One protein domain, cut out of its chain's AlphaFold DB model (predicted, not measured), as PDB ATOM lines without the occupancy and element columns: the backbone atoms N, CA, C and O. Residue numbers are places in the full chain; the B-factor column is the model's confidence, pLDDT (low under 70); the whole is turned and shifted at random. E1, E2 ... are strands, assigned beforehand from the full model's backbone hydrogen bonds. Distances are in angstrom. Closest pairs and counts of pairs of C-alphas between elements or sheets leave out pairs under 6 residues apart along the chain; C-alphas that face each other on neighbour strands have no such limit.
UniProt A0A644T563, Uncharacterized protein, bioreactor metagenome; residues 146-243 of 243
ATOM      1  N   PHE A 146     -21.021  14.078   3.166       86.88
ATOM      2  CA  PHE A 146     -21.248  14.712   1.879       86.88
ATOM      3  C   PHE A 146     -22.003  16.030   2.034       86.88
ATOM      4  O   PHE A 146     -22.797  16.236   2.953       86.88
ATOM      5  N   LYS A 147     -21.734  16.938   1.101       90.19
ATOM      6  CA  LYS A 147     -22.495  18.161   0.863       90.19
ATOM      7  C   LYS A 147     -22.739  18.262  -0.632       90.19
ATOM      8  O   LYS A 147     -21.794  18.158  -1.412       90.19
ATOM      9  N   GLN A 148     -23.971  18.500  -1.047       88.69
ATOM     10  CA  GLN A 148     -24.295  18.705  -2.451       88.69
ATOM     11  C   GLN A 148     -25.129  19.958  -2.665       88.69
ATOM     12  O   GLN A 148     -25.901  20.387  -1.808       88.69
ATOM     13  N   LYS A 149     -24.925  20.557  -3.834       91.06
ATOM     14  CA  LYS A 149     -25.716  21.664  -4.348       91.06
ATOM     15  C   LYS A 149     -26.232  21.270  -5.718       91.06
ATOM     16  O   LYS A 149     -25.423  21.017  -6.610       91.06
ATOM     17  N   LEU A 150     -27.546  21.234  -5.880       90.44
ATOM     18  CA  LEU A 150     -28.200  20.909  -7.141       90.44
ATOM     19  C   LEU A 150     -28.989  22.119  -7.628       90.44
ATOM     20  O   LEU A 150     -29.624  22.823  -6.842       90.44
ATOM     21  N   TYR A 151     -28.926  22.344  -8.931       89.94
ATOM     22  CA  TYR A 151     -29.713  23.333  -9.639       89.94
ATOM     23  C   TYR A 151     -30.661  22.585 -10.562       89.94
ATOM     24  O   TYR A 151     -30.235  21.839 -11.453       89.94
ATOM     25  N   LEU A 152     -31.950  22.773 -10.314       89.75
ATOM     26  CA  LEU A 152     -33.015  22.139 -11.062       89.75
ATOM     27  C   LEU A 152     -33.774  23.189 -11.855       89.75
ATOM     28  O   LEU A 152     -33.890  24.341 -11.433       89.75
ATOM     29  N   GLN A 153     -34.282  22.798 -13.011       90.31
ATOM     30  CA  GLN A 153     -35.109  23.658 -13.832       90.31
ATOM     31  C   GLN A 153     -36.156  22.857 -14.584       90.31
ATOM     32  O   GLN A 153     -36.001  21.674 -14.875       90.31
ATOM     33  N   SER A 154     -37.202  23.572 -14.930       89.44
ATOM     34  CA  SER A 154     -38.299  23.162 -15.788       89.44
ATOM     35  C   SER A 154     -38.576  24.314 -16.753       89.44
ATOM     36  O   SER A 154     -37.783  25.261 -16.847       89.44
ATOM     37  N   ASN A 155     -39.700  24.289 -17.468       86.12
ATOM     38  CA  ASN A 155     -40.089  25.416 -18.307       86.12
ATOM     39  C   ASN A 155     -40.538  26.612 -17.465       86.12
ATOM     40  O   ASN A 155     -40.150  27.736 -17.792       86.12
ATOM     41  N   ARG A 156     -41.254  26.383 -16.358       86.75
ATOM     42  CA  ARG A 156     -41.899  27.457 -15.587       86.75
ATOM     43  C   ARG A 156     -41.138  27.854 -14.330       86.75
ATOM     44  O   ARG A 156     -41.362  28.956 -13.834       86.75
ATOM     45  N   SER A 157     -40.199  27.030 -13.861       86.00
ATOM     46  CA  SER A 157     -39.510  27.253 -12.583       86.00
ATOM     47  C   SER A 157     -38.042  26.835 -12.579       86.00
ATOM     48  O   SER A 157     -37.524  26.194 -13.499       86.00
ATOM     49  N   LYS A 158     -37.346  27.252 -11.522       89.12
ATOM     50  CA  LYS A 158     -35.989  26.834 -11.166       89.12
ATOM     51  C   LYS A 158     -35.922  26.569  -9.668       89.12
ATOM     52  O   LYS A 158     -36.614  27.229  -8.898       89.12
ATOM     53  N   ALA A 159     -35.059  25.651  -9.248       86.00
ATOM     54  CA  ALA A 159     -34.825  25.380  -7.841       86.00
ATOM     55  C   ALA A 159     -33.342  25.224  -7.505       86.00
ATOM     56  O   ALA A 159     -32.563  24.670  -8.280       86.00
ATOM     57  N   ASN A 160     -32.978  25.680  -6.309       87.69
ATOM     58  CA  ASN A 160     -31.676  25.466  -5.697       87.69
ATOM     59  C   ASN A 160     -31.853  24.535  -4.501       87.69
ATOM     60  O   ASN A 160     -32.540  24.893  -3.545       87.69
ATOM     61  N   VAL A 161     -31.197  23.379  -4.532       86.00
ATOM     62  CA  VAL A 161     -31.202  22.406  -3.436       86.00
ATOM     63  C   VAL A 161     -29.823  22.382  -2.800       86.00
ATOM     64  O   VAL A 161     -28.810  22.247  -3.488       86.00
ATOM     65  N   LEU A 162     -29.784  22.524  -1.481       86.50
ATOM     66  CA  LEU A 162     -28.602  22.335  -0.650       86.50
ATOM     67  C   LEU A 162     -28.851  21.141   0.253       86.50
ATOM     68  O   LEU A 162     -29.774  21.176   1.058       86.50
ATOM     69  N   GLU A 163     -28.011  20.124   0.160       85.44
ATOM     70  CA  GLU A 163     -28.165  18.906   0.945       85.44
ATOM     71  C   GLU A 163     -26.852  18.533   1.624       85.44
ATOM     72  O   GLU A 163     -25.760  18.778   1.097       85.44
ATOM     73  N   LYS A 164     -26.957  17.986   2.830       87.56
ATOM     74  CA  LYS A 164     -25.838  17.466   3.611       87.56
ATOM     75  C   LYS A 164     -26.234  16.118   4.190       87.56
ATOM     76  O   LYS A 164     -27.406  15.897   4.488       87.56
ATOM     77  N   GLY A 165     -25.254  15.257   4.393       86.00
ATOM     78  CA  GLY A 165     -25.492  13.960   4.998       86.00
ATOM     79  C   GLY A 165     -24.228  13.131   5.107       86.00
ATOM     80  O   GLY A 165     -23.109  13.659   5.080       86.00
ATOM     81  N   TYR A 166     -24.414  11.822   5.210       84.44
ATOM     82  CA  TYR A 166     -23.327  10.858   5.217       84.44
ATOM     83  C   TYR A 166     -23.642   9.631   4.368       84.44
ATOM     84  O   TYR A 166     -24.791   9.327   4.069       84.44
ATOM     85  N   ASN A 167     -22.595   8.905   3.994       78.31
ATOM     86  CA  ASN A 167     -22.722   7.622   3.313       78.31
ATOM     87  C   ASN A 167     -22.683   6.473   4.327       78.31
ATOM     88  O   ASN A 167     -21.874   6.490   5.260       78.31
ATOM     89  N   LYS A 168     -23.515   5.452   4.117       74.06
ATOM     90  CA  LYS A 168     -23.509   4.172   4.841       74.06
ATOM     91  C   LYS A 168     -23.360   3.036   3.828       74.06
ATOM     92  O   LYS A 168     -23.810   3.157   2.692       74.06
ATOM     93  N   VAL A 169     -22.729   1.936   4.227       69.56
ATOM     94  CA  VAL A 169     -22.750   0.694   3.441       69.56
ATOM     95  C   VAL A 169     -23.812  -0.209   4.028       69.56
ATOM     96  O   VAL A 169     -23.786  -0.472   5.228       69.56
ATOM     97  N   ASN A 170     -24.711  -0.696   3.185       64.50
ATOM     98  CA  ASN A 170     -25.658  -1.740   3.544       64.50
ATOM     99  C   ASN A 170     -25.625  -2.823   2.461       64.50
ATOM    100  O   ASN A 170     -25.798  -2.514   1.281       64.50
ATOM    101  N   SER A 171     -25.333  -4.069   2.843       67.19
ATOM    102  CA  SER A 171     -25.259  -5.228   1.934       67.19
ATOM    103  C   SER A 171     -24.468  -4.967   0.641       67.19
ATOM    104  O   SER A 171     -24.927  -5.247  -0.466       67.19
ATOM    105  N   GLY A 172     -23.289  -4.349   0.770       61.66
ATOM    106  CA  GLY A 172     -22.405  -4.030  -0.359       61.66
ATOM    107  C   GLY A 172     -22.832  -2.833  -1.222       61.66
ATOM    108  O   GLY A 172     -22.129  -2.491  -2.171       61.66
ATOM    109  N   LYS A 173     -23.941  -2.156  -0.899       61.91
ATOM    110  CA  LYS A 173     -24.409  -0.944  -1.591       61.91
ATOM    111  C   LYS A 173     -24.103   0.305  -0.770       61.91
ATOM    112  O   LYS A 173     -24.294   0.319   0.445       61.91
ATOM    113  N   ILE A 174     -23.654   1.365  -1.446       68.94
ATOM    114  CA  ILE A 174     -23.555   2.701  -0.845       68.94
ATOM    115  C   ILE A 174     -24.962   3.296  -0.781       68.94
ATOM    116  O   ILE A 174     -25.621   3.445  -1.813       68.94
ATOM    117  N   ILE A 175     -25.386   3.665   0.420       70.69
ATOM    118  CA  ILE A 175     -26.602   4.428   0.686       70.69
ATOM    119  C   ILE A 175     -26.187   5.842   1.092       70.69
ATOM    120  O   ILE A 175     -25.360   6.020   1.988       70.69
ATOM    121  N   TYR A 176     -26.755   6.836   0.413       73.56
ATOM    122  CA  TYR A 176     -26.631   8.244   0.781       73.56
ATOM    123  C   TYR A 176     -27.741   8.562   1.777       73.56
ATOM    124  O   TYR A 176     -28.911   8.442   1.426       73.56
ATOM    125  N   VAL A 177     -27.373   8.947   2.998       75.50
ATOM    126  CA  VAL A 177     -28.310   9.299   4.068       75.50
ATOM    127  C   VAL A 177     -28.296  10.821   4.232       75.50
ATOM    128  O   VAL A 177     -27.358  11.358   4.838       75.50
ATOM    129  N   PRO A 178     -29.261  11.550   3.641       74.38
ATOM    130  CA  PRO A 178     -29.380  12.989   3.834       74.38
ATOM    131  C   PRO A 178     -29.830  13.285   5.268       74.38
ATOM    132  O   PRO A 178     -30.815  12.738   5.740       74.38
ATOM    133  N   THR A 179     -29.123  14.177   5.961       77.25
ATOM    134  CA  THR A 179     -29.485  14.641   7.314       77.25
ATOM    135  C   THR A 179     -30.019  16.070   7.312       77.25
ATOM    136  O   THR A 179     -30.459  16.583   8.334       77.25
ATOM    137  N   TYR A 180     -29.895  16.770   6.185       78.94
ATOM    138  CA  TYR A 180     -30.355  18.140   6.022       78.94
ATOM    139  C   TYR A 180     -30.583  18.434   4.545       78.94
ATOM    140  O   TYR A 180     -29.689  18.195   3.727       78.94
ATOM    141  N   GLN A 181     -31.722  19.042   4.215       77.62
ATOM    142  CA  GLN A 181     -32.019  19.542   2.879       77.62
ATOM    143  C   GLN A 181     -32.685  20.921   2.975       77.62
ATOM    144  O   GLN A 181     -33.571  21.150   3.789       77.62
ATOM    145  N   LYS A 182     -32.245  21.872   2.153       81.06
ATOM    146  CA  LYS A 182     -32.853  23.200   2.026       81.06
ATOM    147  C   LYS A 182     -33.102  23.498   0.566       81.06
ATOM    148  O   LYS A 182     -32.193  23.359  -0.253       81.06
ATOM    149  N   ILE A 183     -34.318  23.935   0.263       80.81
ATOM    150  CA  ILE A 183     -34.786  24.088  -1.106       80.81
ATOM    151  C   ILE A 183     -35.308  25.502  -1.288       80.81
ATOM    152  O   ILE A 183     -36.017  26.054  -0.450       80.81
ATOM    153  N   LYS A 184     -34.909  26.119  -2.393       82.19
ATOM    154  CA  LYS A 184     -35.476  27.386  -2.832       82.19
ATOM    155  C   LYS A 184     -36.022  27.232  -4.221       82.19
ATOM    156  O   LYS A 184     -35.267  26.818  -5.097       82.19
ATOM    157  N   ILE A 185     -37.279  27.595  -4.412       83.25
ATOM    158  CA  ILE A 185     -37.939  27.535  -5.708       83.25
ATOM    159  C   ILE A 185     -38.216  28.962  -6.170       83.25
ATOM    160  O   ILE A 185     -38.493  29.849  -5.370       83.25
ATOM    161  N   TYR A 186     -38.077  29.172  -7.471       82.12
ATOM    162  CA  TYR A 186     -38.356  30.424  -8.147       82.12
ATOM    163  C   TYR A 186     -39.197  30.125  -9.373       82.12
ATOM    164  O   TYR A 186     -38.811  29.287 -10.195       82.12
ATOM    165  N   THR A 187     -40.299  30.842  -9.541       82.69
ATOM    166  CA  THR A 187     -41.023  30.837 -10.807       82.69
ATOM    167  C   THR A 187     -40.342  31.788 -11.790       82.69
ATOM    168  O   THR A 187     -39.745  32.797 -11.416       82.69
ATOM    169  N   LYS A 188     -40.362  31.453 -13.081       81.88
ATOM    170  CA  LYS A 188     -39.761  32.292 -14.134       81.88
ATOM    171  C   LYS A 188     -40.662  33.456 -14.555       81.88
ATOM    172  O   LYS A 188     -40.217  34.320 -15.300       81.88
ATOM    173  N   SER A 189     -41.918  33.459 -14.115       79.50
ATOM    174  CA  SER A 189     -42.909  34.499 -14.387       79.50
ATOM    175  C   SER A 189     -43.851  34.639 -13.196       79.50
ATOM    176  O   SER A 189     -44.199  33.639 -12.568       79.50
ATOM    177  N   LYS A 190     -44.315  35.869 -12.941       77.75
ATOM    178  CA  LYS A 190     -45.326  36.185 -11.918       77.75
ATOM    179  C   LYS A 190     -46.674  35.495 -12.177       77.75
ATOM    180  O   LYS A 190     -47.456  35.328 -11.249       77.75
ATOM    181  N   ASN A 191     -46.924  35.074 -13.420       79.19
ATOM    182  CA  ASN A 191     -48.151  34.371 -13.804       79.19
ATOM    183  C   ASN A 191     -48.188  32.932 -13.275       79.19
ATOM    184  O   ASN A 191     -49.258  32.349 -13.164       79.19
ATOM    185  N   TYR A 192     -47.034  32.349 -12.945       78.06
ATOM    186  CA  TYR A 192     -46.977  31.015 -12.365       78.06
ATOM    187  C   TYR A 192     -47.063  31.127 -10.846       78.06
ATOM    188  O   TYR A 192     -46.135  31.618 -10.201       78.06
ATOM    189  N   LYS A 193     -48.168  30.646 -10.275       79.81
ATOM    190  CA  LYS A 193     -48.366  30.553  -8.825       79.81
ATOM    191  C   LYS A 193     -48.297  29.092  -8.409       79.81
ATOM    192  O   LYS A 193     -49.071  28.278  -8.903       79.81
ATOM    193  N   ILE A 194     -47.350  28.752  -7.539       78.38
ATOM    194  CA  ILE A 194     -47.178  27.375  -7.067       78.38
ATOM    195  C   ILE A 194     -48.281  27.075  -6.051       78.38
ATOM    196  O   ILE A 194     -48.396  27.752  -5.035       78.38
ATOM    197  N   LYS A 195     -49.077  26.049  -6.336       81.88
ATOM    198  CA  LYS A 195     -50.118  25.507  -5.460       81.88
ATOM    199  C   LYS A 195     -49.569  24.464  -4.495       81.88
ATOM    200  O   LYS A 195     -49.965  24.422  -3.337       81.88
ATOM    201  N   LEU A 196     -48.672  23.610  -4.982       81.81
ATOM    202  CA  LEU A 196     -48.139  22.483  -4.224       81.81
ATOM    203  C   LEU A 196     -46.723  22.157  -4.685       81.81
ATOM    204  O   LEU A 196     -46.433  22.146  -5.884       81.81
ATOM    205  N   ILE A 197     -45.867  21.828  -3.728       81.50
ATOM    206  CA  ILE A 197     -44.546  21.260  -3.960       81.50
ATOM    207  C   ILE A 197     -44.581  19.827  -3.448       81.50
ATOM    208  O   ILE A 197     -44.792  19.600  -2.261       81.50
ATOM    209  N   ARG A 198     -44.364  18.864  -4.338       83.50
ATOM    210  CA  ARG A 198     -44.296  17.443  -4.005       83.50
ATOM    211  C   ARG A 198     -42.862  16.955  -4.104       83.50
ATOM    212  O   ARG A 198     -42.267  16.936  -5.185       83.50
ATOM    213  N   PHE A 199     -42.324  16.514  -2.980       78.69
ATOM    214  CA  PHE A 199     -41.035  15.848  -2.902       78.69
ATOM    215  C   PHE A 199     -41.234  14.352  -3.046       78.69
ATOM    216  O   PHE A 199     -41.980  13.743  -2.284       78.69
ATOM    217  N   MET A 200     -40.578  13.768  -4.042       77.31
ATOM    218  CA  MET A 200     -40.673  12.342  -4.325       77.31
ATOM    219  C   MET A 200     -39.441  11.645  -3.761       77.31
ATOM    220  O   MET A 200     -38.312  11.984  -4.125       77.31
ATOM    221  N   GLY A 201     -39.653  10.650  -2.909       70.88
ATOM    222  CA  GLY A 201     -38.613   9.791  -2.359       70.88
ATOM    223  C   GLY A 201     -38.912   8.313  -2.596       70.88
ATOM    224  O   GLY A 201     -40.061   7.905  -2.755       70.88
ATOM    225  N   LEU A 202     -37.865   7.496  -2.633       65.25
ATOM    226  CA  LEU A 202     -37.957   6.042  -2.572       65.25
ATOM    227  C   LEU A 202     -37.429   5.591  -1.218       65.25
ATOM    228  O   LEU A 202     -36.253   5.803  -0.930       65.25
ATOM    229  N   ASN A 203     -38.269   4.938  -0.424       66.06
ATOM    230  CA  ASN A 203     -37.799   4.227   0.752       66.06
ATOM    231  C   ASN A 203     -36.999   3.001   0.282       66.06
ATOM    232  O   ASN A 203     -37.535   2.117  -0.388       66.06
ATOM    233  N   THR A 204     -35.702   2.960   0.570       62.78
ATOM    234  CA  THR A 204     -34.800   1.910   0.089       62.78
ATOM    235  C   THR A 204     -35.012   0.572   0.786       62.78
ATOM    236  O   THR A 204     -34.661  -0.454   0.205       62.78
ATOM    237  N   THR A 205     -35.617   0.576   1.975       63.84
ATOM    238  CA  THR A 205     -35.901  -0.624   2.771       63.84
ATOM    239  C   THR A 205     -37.223  -1.258   2.352       63.84
ATOM    240  O   THR A 205     -37.251  -2.436   2.005       63.84
ATOM    241  N   SER A 206     -38.306  -0.479   2.272       63.22
ATOM    242  CA  SER A 206     -39.618  -0.995   1.849       63.22
ATOM    243  C   SER A 206     -39.823  -1.012   0.332       63.22
ATOM    244  O   SER A 206     -40.810  -1.562  -0.150       63.22
ATOM    245  N   LYS A 207     -38.921  -0.388  -0.441       67.25
ATOM    246  CA  LYS A 207     -39.067  -0.111  -1.886       67.25
ATOM    247  C   LYS A 207     -40.332   0.685  -2.244       67.25
ATOM    248  O   LYS A 207     -40.678   0.781  -3.421       67.25
ATOM    249  N   MET A 208     -41.007   1.284  -1.264       65.50
ATOM    250  CA  MET A 208     -42.198   2.097  -1.492       65.50
ATOM    251  C   MET A 208     -41.814   3.531  -1.844       65.50
ATOM    252  O   MET A 208     -40.887   4.109  -1.270       65.50
ATOM    253  N   LYS A 209     -42.552   4.128  -2.783       71.19
ATOM    254  CA  LYS A 209     -42.461   5.566  -3.040       71.19
ATOM    255  C   LYS A 209     -43.153   6.311  -1.905       71.19
ATOM    256  O   LYS A 209     -44.262   5.949  -1.526       71.19
ATOM    257  N   GLN A 210     -42.515   7.354  -1.398       67.25
ATOM    258  CA  GLN A 210     -43.122   8.282  -0.455       67.25
ATOM    259  C   GLN A 210     -43.140   9.672  -1.079       67.25
ATOM    260  O   GLN A 210     -42.166  10.092  -1.705       67.25
ATOM    261  N   ASN A 211     -44.265  10.360  -0.916       76.19
ATOM    262  CA  ASN A 211     -44.446  11.727  -1.372       76.19
ATOM    263  C   ASN A 211     -44.647  12.619  -0.158       76.19
ATOM    264  O   ASN A 211     -45.399  12.267   0.748       76.19
ATOM    265  N   ILE A 212     -43.975  13.763  -0.157       71.81
ATOM    266  CA  ILE A 212     -44.108  14.767   0.892       71.81
ATOM    267  C   ILE A 212     -44.592  16.031   0.213       71.81
ATOM    268  O   ILE A 212     -43.910  16.589  -0.647       71.81
ATOM    269  N   ASP A 213     -45.798  16.431   0.580       77.69
ATOM    270  CA  ASP A 213     -46.501  17.549  -0.016       77.69
ATOM    271  C   ASP A 213     -46.352  18.775   0.883       77.69
ATOM    272  O   ASP A 213     -46.622  18.725   2.081       77.69
ATOM    273  N   VAL A 214     -45.902  19.882   0.299       75.38
ATOM    274  CA  VAL A 214     -45.743  21.165   0.981       75.38
ATOM    275  C   VAL A 214     -46.491  22.236   0.205       75.38
ATOM    276  O   VAL A 214     -46.246  22.445  -0.985       75.38
ATOM    277  N   VAL A 215     -47.404  22.921   0.889       74.75
ATOM    278  CA  VAL A 215     -48.128  24.075   0.350       74.75
ATOM    279  C   VAL A 215     -47.312  25.331   0.678       74.75
ATOM    280  O   VAL A 215     -47.166  25.651   1.860       74.75
ATOM    281  N   PRO A 216     -46.725  26.019  -0.318       68.81
ATOM    282  CA  PRO A 216     -46.012  27.269  -0.070       68.81
ATOM    283  C   PRO A 216     -47.004  28.378   0.306       68.81
ATOM    284  O   PRO A 216     -48.121  28.407  -0.212       68.81
ATOM    285  N   ARG A 217     -46.606  29.296   1.195       60.47
ATOM    286  CA  ARG A 217     -47.433  30.457   1.562       60.47
ATOM    287  C   ARG A 217     -47.311  31.583   0.527       60.47
ATOM    288  O   ARG A 217     -48.256  32.348   0.373       60.47
ATOM    289  N   ASP A 218     -46.209  31.638  -0.225       61.41
ATOM    290  CA  ASP A 218     -45.993  32.572  -1.340       61.41
ATOM    291  C   ASP A 218     -45.123  31.948  -2.464       61.41
ATOM    292  O   ASP A 218     -44.310  31.044  -2.255       61.41
ATOM    293  N   ALA A 219     -45.305  32.420  -3.702       51.53
ATOM    294  CA  ALA A 219     -44.694  31.900  -4.927       51.53
ATOM    295  C   ALA A 219     -43.158  32.053  -4.986       51.53
ATOM    296  O   ALA A 219     -42.516  31.406  -5.817       51.53
ATOM    297  N   ASN A 220     -42.568  32.881  -4.113       53.50
ATOM    298  CA  ASN A 220     -41.129  33.171  -4.047       53.50
ATOM    299  C   ASN A 220     -40.463  32.722  -2.731       53.50
ATOM    300  O   ASN A 220     -39.438  33.278  -2.320       53.50
ATOM    301  N   GLU A 221     -41.022  31.723  -2.050       54.66
ATOM    302  CA  GLU A 221     -40.545  31.332  -0.725       54.66
ATOM    303  C   GLU A 221     -39.353  30.373  -0.712       54.66
ATOM    304  O   GLU A 221     -39.129  29.516  -1.575       54.66
ATOM    305  N   TRP A 222     -38.580  30.498   0.365       48.59
ATOM    306  CA  TRP A 222     -37.709  29.428   0.811       48.59
ATOM    307  C   TRP A 222     -38.555  28.376   1.510       48.59
ATOM    308  O   TRP A 222     -38.998  28.585   2.635       48.59
ATOM    309  N   VAL A 223     -38.702  27.215   0.883       56.72
ATOM    310  CA  VAL A 223     -39.295  26.065   1.554       56.72
ATOM    311  C   VAL A 223     -38.167  25.270   2.201       56.72
ATOM    312  O   VAL A 223     -37.461  24.479   1.570       56.72
ATOM    313  N   ALA A 224     -37.942  25.544   3.484       50.00
ATOM    314  CA  ALA A 224     -37.105  24.697   4.313       50.00
ATOM    315  C   ALA A 224     -37.926  23.468   4.701       50.00
ATOM    316  O   ALA A 224     -38.793  23.547   5.563       50.00
ATOM    317  N   VAL A 225     -37.656  22.340   4.052       51.81
ATOM    318  CA  VAL A 225     -38.169  21.057   4.523       51.81
ATOM    319  C   VAL A 225     -37.073  20.427   5.366       51.81
ATOM    320  O   VAL A 225     -36.106  19.873   4.844       51.81
ATOM    321  N   SER A 226     -37.181  20.579   6.685       41.44
ATOM    322  CA  SER A 226     -36.407  19.765   7.613       41.44
ATOM    323  C   SER A 226     -37.009  18.369   7.592       41.44
ATOM    324  O   SER A 226     -38.008  18.086   8.246       41.44
ATOM    325  N   TYR A 227     -36.415  17.510   6.778       48.97
ATOM    326  CA  TYR A 227     -36.707  16.098   6.831       48.97
ATOM    327  C   TYR A 227     -36.035  15.535   8.089       48.97
ATOM    328  O   TYR A 227     -34.868  15.156   8.036       48.97
ATOM    329  N   GLU A 228     -36.746  15.442   9.211       35.97
ATOM    330  CA  GLU A 228     -36.432  14.404  10.204       35.97
ATOM    331  C   GLU A 228     -36.868  13.053   9.614       35.97
ATOM    332  O   GLU A 228     -37.807  12.420  10.081       35.97
ATOM    333  N   PHE A 229     -36.281  12.644   8.485       45.66
ATOM    334  CA  PHE A 229     -36.678  11.399   7.838       45.66
ATOM    335  C   PHE A 229     -35.733  10.273   8.219       45.66
ATOM    336  O   PHE A 229     -34.528  10.334   7.985       45.66
ATOM    337  N   ILE A 230     -36.358   9.249   8.806       46.19
ATOM    338  CA  ILE A 230     -36.245   7.820   8.492       46.19
ATOM    339  C   ILE A 230     -35.058   7.539   7.561       46.19
ATOM    340  O   ILE A 230     -35.100   7.923   6.393       46.19
ATOM    341  N   GLU A 231     -34.039   6.846   8.081       46.97
ATOM    342  CA  GLU A 231     -32.682   6.636   7.532       46.97
ATOM    343  C   GLU A 231     -32.566   6.135   6.063       46.97
ATOM    344  O   GLU A 231     -31.455   5.975   5.559       46.97
ATOM    345  N   ASP A 232     -33.677   5.931   5.349       53.50
ATOM    346  CA  ASP A 232     -33.785   5.131   4.127       53.50
ATOM    347  C   ASP A 232     -34.452   5.837   2.929       53.50
ATOM    348  O   ASP A 232     -34.814   5.180   1.953       53.50
ATOM    349  N   LEU A 233     -34.652   7.156   2.935       51.88
ATOM    350  CA  LEU A 233     -35.244   7.848   1.779       51.88
ATOM    351  C   LEU A 233     -34.207   8.337   0.770       51.88
ATOM    352  O   LEU A 233     -33.461   9.285   1.007       51.88
ATOM    353  N   LYS A 234     -34.238   7.744  -0.426       60.28
ATOM    354  CA  LYS A 234     -33.516   8.239  -1.598       60.28
ATOM    355  C   LYS A 234     -34.364   9.286  -2.335       60.28
ATOM    356  O   LYS A 234     -35.434   8.926  -2.832       60.28
ATOM    357  N   PRO A 235     -33.904  10.539  -2.500       63.38
ATOM    358  CA  PRO A 235     -34.638  11.541  -3.268       63.38
ATOM    359  C   PRO A 235     -34.713  11.150  -4.753       63.38
ATOM    360  O   PRO A 235     -33.711  10.763  -5.361       63.38
ATOM    361  N   LEU A 236     -35.910  11.243  -5.335       65.00
ATOM    362  CA  LEU A 236     -36.195  10.962  -6.747       65.00
ATOM    363  C   LEU A 236     -36.425  12.236  -7.565       65.00
ATOM    364  O   LEU A 236     -36.103  12.257  -8.750       65.00
ATOM    365  N   GLY A 237     -36.967  13.292  -6.956       76.75
ATOM    366  CA  GLY A 237     -37.205  14.554  -7.648       76.75
ATOM    367  C   GLY A 237     -38.157  15.488  -6.912       76.75
ATOM    368  O   GLY A 237     -38.651  15.178  -5.826       76.75
ATOM    369  N   ILE A 238     -38.405  16.640  -7.533       81.25
ATOM    370  CA  ILE A 238     -39.348  17.656  -7.063       81.25
ATOM    371  C   ILE A 238     -40.360  17.888  -8.179       81.25
ATOM    372  O   ILE A 238     -39.964  18.183  -9.310       81.25
ATOM    373  N   ARG A 239     -41.644  17.785  -7.847       83.94
ATOM    374  CA  ARG A 239     -42.757  18.120  -8.734       83.94
ATOM    375  C   ARG A 239     -43.475  19.352  -8.208       83.94
ATOM    376  O   ARG A 239     -43.767  19.440  -7.018       83.94
ATOM    377  N   LEU A 240     -43.760  20.296  -9.092       80.69
ATOM    378  CA  LEU A 240     -44.511  21.507  -8.774       80.69
ATOM    379  C   LEU A 240     -45.885  21.425  -9.418       80.69
ATOM    380  O   LEU A 240     -45.992  20.973 -10.553       80.69
ATOM    381  N   TYR A 241     -46.911  21.884  -8.712       80.62
ATOM    382  CA  TYR A 241     -48.263  22.054  -9.234       80.62
ATOM    383  C   TYR A 241     -48.607  23.538  -9.218       80.62
ATOM    384  O   TYR A 241     -48.323  24.211  -8.225       80.62
ATOM    385  N   TYR A 242     -49.218  24.038 -10.288       79.56
ATOM    386  CA  TYR A 242     -49.636  25.437 -10.407       79.56
ATOM    387  C   TYR A 242     -51.145  25.597 -10.218       79.56
ATOM    388  O   TYR A 242     -51.897  24.641 -10.431       79.56
ATOM    389  N   TYR A 243     -51.548  26.796  -9.791       73.12
ATOM    390  CA  TYR A 243     -52.916  27.288  -9.968       73.12
ATOM    391  C   TYR A 243     -53.196  27.574 -11.443       73.12
ATOM    392  O   TYR A 243     -52.241  27.993 -12.144       73.12
TER     393      TYR A 243
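What this domain is: This is residues 146 to 243 of the 243 residues of an uncharacterized protein of bioreactor metagenome (UniProt A0A644T563). Two strongly twisted three-stranded sheets lie face to face as a sandwich, their strands at 15 degrees to each other, and the tip of the long hairpin E2 and E3, residues 169 to 174, sticks out at one end. The long link from E5 to E6 runs past an edge of the first sheet, where residues 222 to 223 pair with E3. The 98 printed residues, all strand in class, hold six named strands, E1 to E6 along the chain, and no named helix; the sheet orders are E1, E2, E3 and E5, E4, E6, both antiparallel. The whole is compact, with a radius of gyration of the C-alphas of 14.4 A, yet elongated, spanning 48 by 25 by 23 A.

How they stand to each other: E1, residues 146 to 153, and E2, residues 157 to 170, form a hairpin, with N 148 and O 163 2.8 A apart. E2 and E3, residues 173 to 187, form the next hairpin, with N 160 and O 184 at 2.8 A; E1, E2 and E3 make a meander, each strand the antiparallel neighbour of the one before. E4, residues 194 to 203, and E5, residues 209 to 214, form a hairpin, with N 199 and O 212 at 2.8 A. E6, residues 233 to 242, is antiparallel to E4, with N 198 and O 239 at 2.8 A. Between the sheets, the closest C-alphas of E3 and E6 are those of Tyr 176 and Lys 234, 7.3 A apart. E1 is apart from E4, E5 and E6.

Where its parts are: E1 begins at C-alpha 146 (-21.248, 14.712, 1.879). E2 measures 36.0 A and bends by 66 degrees at residue 166; E3 measures 37.0 A and bends by 71 degrees at residue 180. E6 bends by 58 degrees at residue 236 and ends at C-alpha 242 (-49.636, 25.437, -10.407).

The domain as a whole: The C-alphas of Ser 171 and Asn 191, the two farthest apart, are 48.4 A from each other. The printed part has no cut; the link E5 to E6 is long, with 18 residues. Mean pLDDT of the printed part is 73.1, and residues 216 to 236 are among those under 70.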